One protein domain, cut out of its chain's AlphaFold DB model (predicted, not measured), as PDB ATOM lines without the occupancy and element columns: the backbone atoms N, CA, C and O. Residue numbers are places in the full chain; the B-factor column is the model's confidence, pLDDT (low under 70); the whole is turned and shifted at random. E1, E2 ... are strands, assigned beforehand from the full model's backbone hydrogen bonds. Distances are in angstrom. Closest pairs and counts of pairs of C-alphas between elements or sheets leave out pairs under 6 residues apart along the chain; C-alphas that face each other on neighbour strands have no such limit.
ATOM      1  N   VAL A   3     -52.617 -35.968 -32.410       94.62
ATOM      2  CA  VAL A   3     -52.249 -36.150 -33.820       94.62
ATOM      3  C   VAL A   3     -53.005 -35.141 -34.678       94.62
ATOM      4  O   VAL A   3     -54.209 -34.962 -34.509       94.62
ATOM      5  N   ASN A   4     -52.294 -34.506 -35.604       94.25
ATOM      6  CA  ASN A   4     -52.864 -33.784 -36.730       94.25
ATOM      7  C   ASN A   4     -53.053 -34.767 -37.893       94.25
ATOM      8  O   ASN A   4     -52.095 -35.398 -38.333       94.25
ATOM      9  N   LEU A   5     -54.293 -34.899 -38.365       93.50
ATOM     10  CA  LEU A   5     -54.664 -35.803 -39.457       93.50
ATOM     11  C   LEU A   5     -54.603 -35.134 -40.842       93.50
ATOM     12  O   LEU A   5     -54.754 -35.829 -41.843       93.50
ATOM     13  N   ASP A   6     -54.388 -33.816 -40.915       91.88
ATOM     14  CA  ASP A   6     -54.143 -33.099 -42.170       91.88
ATOM     15  C   ASP A   6     -52.640 -33.178 -42.511       91.88
ATOM     16  O   ASP A   6     -51.811 -32.636 -41.773       91.88
ATOM     17  N   PRO A   7     -52.253 -33.846 -43.612       89.06
ATOM     18  CA  PRO A   7     -50.848 -34.018 -43.970       89.06
ATOM     19  C   PRO A   7     -50.235 -32.778 -44.642       89.06
ATOM     20  O   PRO A   7     -49.036 -32.769 -44.912       89.06
ATOM     21  N   PHE A   8     -51.024 -31.742 -44.935       90.00
ATOM     22  CA  PHE A   8     -50.587 -30.570 -45.695       90.00
ATOM     23  C   PHE A   8     -50.585 -29.287 -44.874       90.00
ATOM     24  O   PHE A   8     -49.812 -28.375 -45.170       90.00
ATOM     25  N   LYS A   9     -51.451 -29.181 -43.863       92.56
ATOM     26  CA  LYS A   9     -51.652 -27.935 -43.121       92.56
ATOM     27  C   LYS A   9     -51.214 -28.045 -41.676       92.56
ATOM     28  O   LYS A   9     -51.437 -29.049 -41.004       92.56
ATOM     29  N   ALA A  10     -50.639 -26.952 -41.185       93.50
ATOM     30  CA  ALA A  10     -50.444 -26.774 -39.761       93.50
ATOM     31  C   ALA A  10     -51.799 -26.610 -39.067       93.50
ATOM     32  O   ALA A  10     -52.624 -25.806 -39.503       93.50
ATOM     33  N   ILE A  11     -51.996 -27.342 -37.975       94.75
ATOM     34  CA  ILE A  11     -53.150 -27.193 -37.094       94.75
ATOM     35  C   ILE A  11     -52.664 -26.769 -35.721       94.75
ATOM     36  O   ILE A  11     -51.707 -27.321 -35.174       94.75
ATOM     37  N   GLU A  12     -53.355 -25.784 -35.166       95.00
ATOM     38  CA  GLU A  12     -53.173 -25.323 -33.803       95.00
ATOM     39  C   GLU A  12     -54.500 -25.349 -33.057       95.00
ATOM     40  O   GLU A  12     -55.557 -25.065 -33.619       95.00
ATOM     41  N   THR A  13     -54.451 -25.760 -31.796       95.75
ATOM     42  CA  THR A  13     -55.638 -25.859 -30.953       95.75
ATOM     43  C   THR A  13     -55.265 -25.850 -29.475       95.75
ATOM     44  O   THR A  13     -54.103 -26.047 -29.108       95.75
ATOM     45  N   MET A  14     -56.267 -25.637 -28.628       96.25
ATOM     46  CA  MET A  14     -56.171 -25.871 -27.193       96.25
ATOM     47  C   MET A  14     -56.696 -27.276 -26.899       96.25
ATOM     48  O   MET A  14     -57.849 -27.590 -27.192       96.25
ATOM     49  N   VAL A  15     -55.854 -28.133 -26.327       94.94
ATOM     50  CA  VAL A  15     -56.280 -29.447 -25.848       94.94
ATOM     51  C   VAL A  15     -56.700 -29.330 -24.391       94.94
ATOM     52  O   VAL A  15     -55.904 -28.926 -23.546       94.94
ATOM     53  N   HIS A  16     -57.940 -29.725 -24.118       94.25
ATOM     54  CA  HIS A  16     -58.519 -29.775 -22.781       94.25
ATOM     55  C   HIS A  16     -58.395 -31.200 -22.227       94.25
ATOM     56  O   HIS A  16     -59.076 -32.123 -22.682       94.25
ATOM     57  N   TRP A  17     -57.504 -31.403 -21.263       92.75
ATOM     58  CA  TRP A  17     -57.235 -32.707 -20.670       92.75
ATOM     59  C   TRP A  17     -58.188 -33.005 -19.521       92.75
ATOM     60  O   TRP A  17     -58.306 -32.241 -18.564       92.75
ATOM     61  N   ASN A  18     -58.800 -34.187 -19.550       92.38
ATOM     62  CA  ASN A  18     -59.496 -34.700 -18.379       92.38
ATOM     63  C   ASN A  18     -58.483 -35.289 -17.382       92.38
ATOM     64  O   ASN A  18     -58.191 -36.483 -17.410       92.38
ATOM     65  N   LEU A  19     -57.953 -34.439 -16.502       90.56
ATOM     66  CA  LEU A  19     -56.929 -34.822 -15.521       90.56
ATOM     67  C   LEU A  19     -57.415 -35.908 -14.552       90.56
ATOM     68  O   LEU A  19     -56.661 -36.831 -14.245       90.56
ATOM     69  N   SER A  20     -58.694 -35.874 -14.161       90.19
ATOM     70  CA  SER A  20     -59.278 -36.905 -13.293       90.19
ATOM     71  C   SER A  20     -59.258 -38.295 -13.934       90.19
ATOM     72  O   SER A  20     -58.868 -39.262 -13.285       90.19
ATOM     73  N   ALA A  21     -59.578 -38.397 -15.230       90.56
ATOM     74  CA  ALA A  21     -59.516 -39.658 -15.972       90.56
ATOM     75  C   ALA A  21     -58.076 -40.166 -16.164       90.56
ATOM     76  O   ALA A  21     -57.864 -41.361 -16.354       90.56
ATOM     77  N   LEU A  22     -57.089 -39.269 -16.099       87.56
ATOM     78  CA  LEU A  22     -55.665 -39.603 -16.138       87.56
ATOM     79  C   LEU A  22     -55.097 -39.968 -14.756       87.56
ATOM     80  O   LEU A  22     -53.930 -40.346 -14.669       87.56
ATOM     81  N   GLY A  23     -55.892 -39.860 -13.684       90.31
ATOM     82  CA  GLY A  23     -55.432 -40.068 -12.309       90.31
ATOM     83  C   GLY A  23     -54.503 -38.961 -11.801       90.31
ATOM     84  O   GLY A  23     -53.703 -39.204 -10.901       90.31
ATOM     85  N   LEU A  24     -54.580 -37.763 -12.389       88.88
ATOM     86  CA  LEU A  24     -53.755 -36.608 -12.039       88.88
ATOM     87  C   LEU A  24     -54.578 -35.608 -11.220       88.88
ATOM     88  O   LEU A  24     -55.682 -35.230 -11.610       88.88
ATOM     89  N   SER A  25     -54.030 -35.176 -10.083       82.81
ATOM     90  CA  SER A  25     -54.657 -34.190  -9.189       82.81
ATOM     91  C   SER A  25     -54.151 -32.762  -9.395       82.81
ATOM     92  O   SER A  25     -54.822 -31.816  -8.987       82.81
ATOM     93  N   ASP A  26     -52.978 -32.595 -10.008       73.69
ATOM     94  CA  ASP A  26     -52.332 -31.293 -10.163       73.69
ATOM     95  C   ASP A  26     -52.791 -30.547 -11.411       73.69
ATOM     96  O   ASP A  26     -53.037 -31.133 -12.462       73.69
ATOM     97  N   LYS A  27     -52.817 -29.212 -11.319       78.38
ATOM     98  CA  LYS A  27     -53.090 -28.321 -12.460       78.38
ATOM     99  C   LYS A  27     -52.007 -28.375 -13.543       78.38
ATOM    100  O   LYS A  27     -52.209 -27.796 -14.606       78.38
ATOM    101  N   GLY A  28     -50.877 -29.028 -13.276       86.19
ATOM    102  CA  GLY A  28     -49.769 -29.187 -14.205       86.19
ATOM    103  C   GLY A  28     -49.088 -30.540 -14.050       86.19
ATOM    104  O   GLY A  28     -49.011 -31.077 -12.949       86.19
ATOM    105  N   PHE A  29     -48.602 -31.092 -15.154       92.00
ATOM    106  CA  PHE A  29     -47.909 -32.373 -15.197       92.00
ATOM    107  C   PHE A  29     -46.777 -32.331 -16.221       92.00
ATOM    108  O   PHE A  29     -46.852 -31.664 -17.254       92.00
ATOM    109  N   GLU A  30     -45.701 -33.053 -15.927       94.12
ATOM    110  CA  GLU A  30     -44.580 -33.179 -16.848       94.12
ATOM    111  C   GLU A  30     -44.806 -34.357 -17.790       94.12
ATOM    112  O   GLU A  30     -45.155 -35.465 -17.372       94.12
ATOM    113  N   VAL A  31     -44.546 -34.133 -19.073       94.88
ATOM    114  CA  VAL A  31     -44.544 -35.184 -20.084       94.88
ATOM    115  C   VAL A  31     -43.206 -35.249 -20.791       94.88
ATOM    116  O   VAL A  31     -42.508 -34.251 -20.950       94.88
ATOM    117  N   THR A  32     -42.852 -36.446 -21.240       96.38
ATOM    118  CA  THR A  32     -41.797 -36.657 -22.232       96.38
ATOM    119  C   THR A  32     -42.455 -37.069 -23.539       96.38
ATOM    120  O   THR A  32     -43.173 -38.070 -23.557       96.38
ATOM    121  N   ASP A  33     -42.228 -36.320 -24.613       93.81
ATOM    122  CA  ASP A  33     -42.602 -36.756 -25.954       93.81
ATOM    123  C   ASP A  33     -41.624 -37.836 -26.410       93.81
ATOM    124  O   ASP A  33     -40.411 -37.652 -26.422       93.81
ATOM    125  N   LEU A  34     -42.147 -39.011 -26.725       93.88
ATOM    126  CA  LEU A  34     -41.338 -40.169 -27.065       93.88
ATOM    127  C   LEU A  34     -40.764 -40.088 -28.483       93.88
ATOM    128  O   LEU A  34     -39.822 -40.822 -28.775       93.88
ATOM    129  N   LEU A  35     -41.289 -39.202 -29.337       90.75
ATOM    130  CA  LEU A  35     -40.804 -39.031 -30.708       90.75
ATOM    131  C   LEU A  35     -39.429 -38.356 -30.768       90.75
ATOM    132  O   LEU A  35     -38.610 -38.710 -31.611       90.75
ATOM    133  N   ASP A  36     -39.168 -37.406 -29.875       89.81
ATOM    134  CA  ASP A  36     -37.937 -36.607 -29.862       89.81
ATOM    135  C   ASP A  36     -37.271 -36.515 -28.479       89.81
ATOM    136  O   ASP A  36     -36.232 -35.875 -28.335       89.81
ATOM    137  N   GLN A  37     -37.854 -37.161 -27.465       93.00
ATOM    138  CA  GLN A  37     -37.436 -37.114 -26.062       93.00
ATOM    139  C   GLN A  37     -37.521 -35.718 -25.420       93.00
ATOM    140  O   GLN A  37     -36.984 -35.513 -24.324       93.00
ATOM    141  N   ALA A  38     -38.212 -34.758 -26.045       91.56
ATOM    142  CA  ALA A  38     -38.424 -33.443 -25.460       91.56
ATOM    143  C   ALA A  38     -39.326 -33.536 -24.226       91.56
ATOM    144  O   ALA A  38     -40.260 -34.339 -24.155       91.56
ATOM    145  N   LYS A  39     -39.044 -32.695 -23.230       94.75
ATOM    146  CA  LYS A  39     -39.835 -32.606 -22.003       94.75
ATOM    147  C   LYS A  39     -40.670 -31.341 -22.028       94.75
ATOM    148  O   LYS A  39     -40.146 -30.264 -22.299       94.75
ATOM    149  N   TYR A  40     -41.944 -31.482 -21.698       93.12
ATOM    150  CA  TYR A  40     -42.883 -30.373 -21.622       93.12
ATOM    151  C   TYR A  40     -43.574 -30.369 -20.263       93.12
ATOM    152  O   TYR A  40     -43.797 -31.423 -19.667       93.12
ATOM    153  N   SER A  41     -43.927 -29.177 -19.794       93.25
ATOM    154  CA  SER A  41     -44.865 -29.002 -18.691       93.25
ATOM    155  C   SER A  41     -46.210 -28.620 -19.297       93.25
ATOM    156  O   SER A  41     -46.319 -27.598 -19.976       93.25
ATOM    157  N   TRP A  42     -47.199 -29.493 -19.137       93.50
ATOM    158  CA  TRP A  42     -48.567 -29.294 -19.607       93.50
ATOM    159  C   TRP A  42     -49.483 -29.018 -18.422       93.50
ATOM    160  O   TRP A  42     -49.146 -29.332 -17.284       93.50
ATOM    161  N   SER A  43     -50.638 -28.425 -18.688       92.81
ATOM    162  CA  SER A  43     -51.691 -28.167 -17.702       92.81
ATOM    163  C   SER A  43     -53.008 -28.775 -18.173       92.81
ATOM    164  O   SER A  43     -53.023 -29.476 -19.183       92.81
ATOM    165  N   SER A  44     -54.119 -28.514 -17.478       93.25
ATOM    166  CA  SER A  44     -55.464 -28.883 -17.952       93.25
ATOM    167  C   SER A  44     -55.750 -28.404 -19.378       93.25
ATOM    168  O   SER A  44     -56.446 -29.092 -20.114       93.25
ATOM    169  N   ASP A  45     -55.176 -27.270 -19.777       94.62
ATOM    170  CA  ASP A  45     -55.423 -26.608 -21.053       94.62
ATOM    171  C   ASP A  45     -54.080 -26.346 -21.730       94.62
ATOM    172  O   ASP A  45     -53.313 -25.473 -21.325       94.62
ATOM    173  N   THR A  46     -53.755 -27.147 -22.741       94.12
ATOM    174  CA  THR A  46     -52.447 -27.102 -23.401       94.12
ATOM    175  C   THR A  46     -52.580 -26.629 -24.837       94.12
ATOM    176  O   THR A  46     -53.239 -27.277 -25.650       94.12
ATOM    177  N   PHE A  47     -51.898 -25.536 -25.174       94.81
ATOM    178  CA  PHE A  47     -51.781 -25.102 -26.561       94.81
ATOM    179  C   PHE A  47     -50.843 -26.040 -27.323       94.81
ATOM    180  O   PHE A  47     -49.701 -26.260 -26.914       94.81
ATOM    181  N   ILE A  48     -51.318 -26.577 -28.445       93.31
ATOM    182  CA  ILE A  48     -50.556 -27.469 -29.315       93.31
ATOM    183  C   ILE A  48     -50.604 -26.934 -30.737       93.31
ATOM    184  O   ILE A  48     -51.668 -26.576 -31.237       93.31
ATOM    185  N   ARG A  49     -49.448 -26.952 -31.405       93.56
ATOM    186  CA  ARG A  49     -49.317 -26.699 -32.837       93.56
ATOM    187  C   ARG A  49     -48.544 -27.835 -33.496       93.56
ATOM    188  O   ARG A  49     -47.393 -28.086 -33.149       93.56
ATOM    189  N   LEU A  50     -49.171 -28.477 -34.477       92.12
ATOM    190  CA  LEU A  50     -48.607 -29.568 -35.268       92.12
ATOM    191  C   LEU A  50     -48.541 -29.133 -36.729       92.12
ATOM    192  O   LEU A  50     -49.550 -28.754 -37.318       92.12
ATOM    193  N   ASP A  51     -47.341 -29.157 -37.300       92.25
ATOM    194  CA  ASP A  51     -47.025 -28.557 -38.591       92.25
ATOM    195  C   ASP A  51     -46.275 -29.573 -39.469       92.25
ATOM    196  O   ASP A  51     -45.078 -29.788 -39.243       92.25
ATOM    197  N   PRO A  52     -46.951 -30.217 -40.444       86.75
ATOM    198  CA  PRO A  52     -46.331 -31.200 -41.333       86.75
ATOM    199  C   PRO A  52     -45.316 -30.577 -42.301       86.75
ATOM    200  O   PRO A  52     -44.490 -31.294 -42.853       86.75
ATOM    201  N   THR A  53     -45.351 -29.255 -42.507       86.94
ATOM    202  CA  THR A  53     -44.570 -28.573 -43.555       86.94
ATOM    203  C   THR A  53     -43.151 -28.196 -43.127       86.94
ATOM    204  O   THR A  53     -42.333 -27.794 -43.954       86.94
ATOM    205  N   ARG A  54     -42.828 -28.315 -41.832       82.69
ATOM    206  CA  ARG A  54     -41.484 -28.015 -41.317       82.69
ATOM    207  C   ARG A  54     -40.474 -29.098 -41.739       82.69
ATOM    208  O   ARG A  54     -40.866 -30.244 -41.923       82.69
ATOM    209  N   PRO A  55     -39.161 -28.792 -41.799       70.31
ATOM    210  CA  PRO A  55     -38.123 -29.778 -42.144       70.31
ATOM    211  C   PRO A  55     -38.113 -31.032 -41.250       70.31
ATOM    212  O   PRO A  55     -37.689 -32.096 -41.680       70.31
ATOM    213  N   MET A  56     -38.611 -30.899 -40.015       69.12
ATOM    214  CA  MET A  56     -38.893 -31.988 -39.071       69.12
ATOM    215  C   MET A  56     -40.394 -32.007 -38.749       69.12
ATOM    216  O   MET A  56     -40.778 -31.914 -37.582       69.12
ATOM    217  N   GLY A  57     -41.235 -31.969 -39.787       64.19
ATOM    218  CA  GLY A  57     -42.678 -31.759 -39.703       64.19
ATOM    219  C   GLY A  57     -43.321 -32.667 -38.664       64.19
ATOM    220  O   GLY A  57     -43.265 -33.890 -38.771       64.19
ATOM    221  N   ARG A  58     -43.893 -32.070 -37.617       76.38
ATOM    222  CA  ARG A  58     -44.481 -32.822 -36.505       76.38
ATOM    223  C   ARG A  58     -45.974 -32.905 -36.713       76.38
ATOM    224  O   ARG A  58     -46.672 -31.905 -36.590       76.38
ATOM    225  N   VAL A  59     -46.446 -34.113 -36.988       85.81
ATOM    226  CA  VAL A  59     -47.878 -34.423 -37.093       85.81
ATOM    227  C   VAL A  59     -48.432 -35.057 -35.824       85.81
ATOM    228  O   VAL A  59     -49.630 -35.299 -35.749       85.81
ATOM    229  N   ALA A  60     -47.601 -35.330 -34.816       92.19
ATOM    230  CA  ALA A  60     -48.047 -35.953 -33.577       92.19
ATOM    231  C   ALA A  60     -47.159 -35.607 -32.374       92.19
ATOM    232  O   ALA A  60     -45.989 -35.270 -32.533       92.19
ATOM    233  N   HIS A  61     -47.736 -35.778 -31.184       91.00
ATOM    234  CA  HIS A  61     -47.046 -35.886 -29.899       91.00
ATOM    235  C   HIS A  61     -47.419 -37.218 -29.232       91.00
ATOM    236  O   HIS A  61     -48.604 -37.471 -28.950       91.00
ATOM    237  N   ILE A  62     -46.421 -38.053 -28.917       93.75
ATOM    238  CA  ILE A  62     -46.606 -39.283 -28.131       93.75
ATOM    239  C   ILE A  62     -46.049 -39.035 -26.732       93.75
ATOM    240  O   ILE A  62     -44.916 -39.368 -26.412       93.75
ATOM    241  N   ALA A  63     -46.870 -38.422 -25.886       93.75
ATOM    242  CA  ALA A  63     -46.478 -38.033 -24.540       93.75
ATOM    243  C   ALA A  63     -46.611 -39.180 -23.525       93.75
ATOM    244  O   ALA A  63     -47.680 -39.779 -23.384       93.75
ATOM    245  N   ARG A  64     -45.541 -39.421 -22.762       94.62
ATOM    246  CA  ARG A  64     -45.548 -40.211 -21.525       94.62
ATOM    247  C   ARG A  64     -45.522 -39.270 -20.326       94.62
ATOM    248  O   ARG A  64     -44.589 -38.480 -20.199       94.62
ATOM    249  N   VAL A  65     -46.499 -39.400 -19.433       92.81
ATOM    250  CA  VAL A  65     -46.550 -38.644 -18.173       92.81
ATOM    251  C   VAL A  65     -45.447 -39.128 -17.232       92.81
ATOM    252  O   VAL A  65     -45.220 -40.336 -17.094       92.81
ATOM    253  N   LYS A  66     -44.735 -38.189 -16.610       87.81
ATOM    254  CA  LYS A  66     -43.776 -38.479 -15.546       87.81
ATOM    255  C   LYS A  66     -44.552 -38.836 -14.276       87.81
ATOM    256  O   LYS A  66     -45.433 -38.083 -13.877       87.81
TER     257      LYS A  66
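This is residues 3 to 66 of the 67 residues of the protein "Alpha-1,4-glucan:maltose-1-phosphate maltosyltransferase" of Clavibacter sp (UniProt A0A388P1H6). Picture an open V of two small sheets: a two-strand ribbon of E1 and E4 makes one arm, a three-strand sheet of E3, E2 and E5 the other, and the chain turns the corner at Ser 44, where E3 passes into E4. From the far end of E4 the long link of residues 51 to 62 folds back to E5, loosely bridging the open side. The printed part has 64 residues, with no named helix and five named strands, E1 to E5 in chain order; the class is all strand, though under half of the residues, 26 of 64, are in named elements. The strands run antiparallel in both sheets, in the orders E1 - E4 and E3 - E2 - E5. The whole is only just compact, close to loose, with a radius of gyration of the C-alphas of 12.6 A, and elongated, spanning 37 by 22 by 14 A.

Start at Val 3 and go on to C-alpha 11 at (-53.150, -27.193, -37.094); there E1 begins, residues 11 to 16, 15.5 A long. E2 follows at residues 28 to 33, 15.7 A long, and E3 at residues 39 to 43, 13.4 A long. Find C-alpha 45 at (-55.423, -26.608, -21.053); from there E4 runs to residue 50, 16.0 A away. E5 is short, residues 63 to 65, and ends with C-alpha 65 at (-46.550, -38.644, -18.173).

Look first at the larger sheet, where E2 is the inner strand and E3 and E5 are the edge strands. E2 and E3 form a hairpin; N 31 and O 40 are within hydrogen-bond range at 2.9 A, and the C-alphas of Gly 28 and Ser 43, which face each other, are 4.1 A apart. E2 and E5 are antiparallel, with 134 degrees between their directions; here N 64 and O 32 are 2.8 A apart. E3 and E4 meet only through their link, Ser 44. Beside E4 you find E1, antiparallel at 159 degrees, with N 15 and O 46 at 2.8 A and N 50 and O 11 at 2.9 A. E1 is apart from E2, E3 and E5, and E4 is apart from E2 and E5.

The two C-alphas farthest apart, those of Ser 25 and Pro 55, are 37.1 A from each other. The printed part has no cut. The links from E1 to E2, 11 residues, and from E4 to E5, 12 residues, are long; those from E2 to E3 and E3 to E4 are tight. The mean pLDDT of the printed part is 90.1; look at residues 56 to 57 for the two residues under 70.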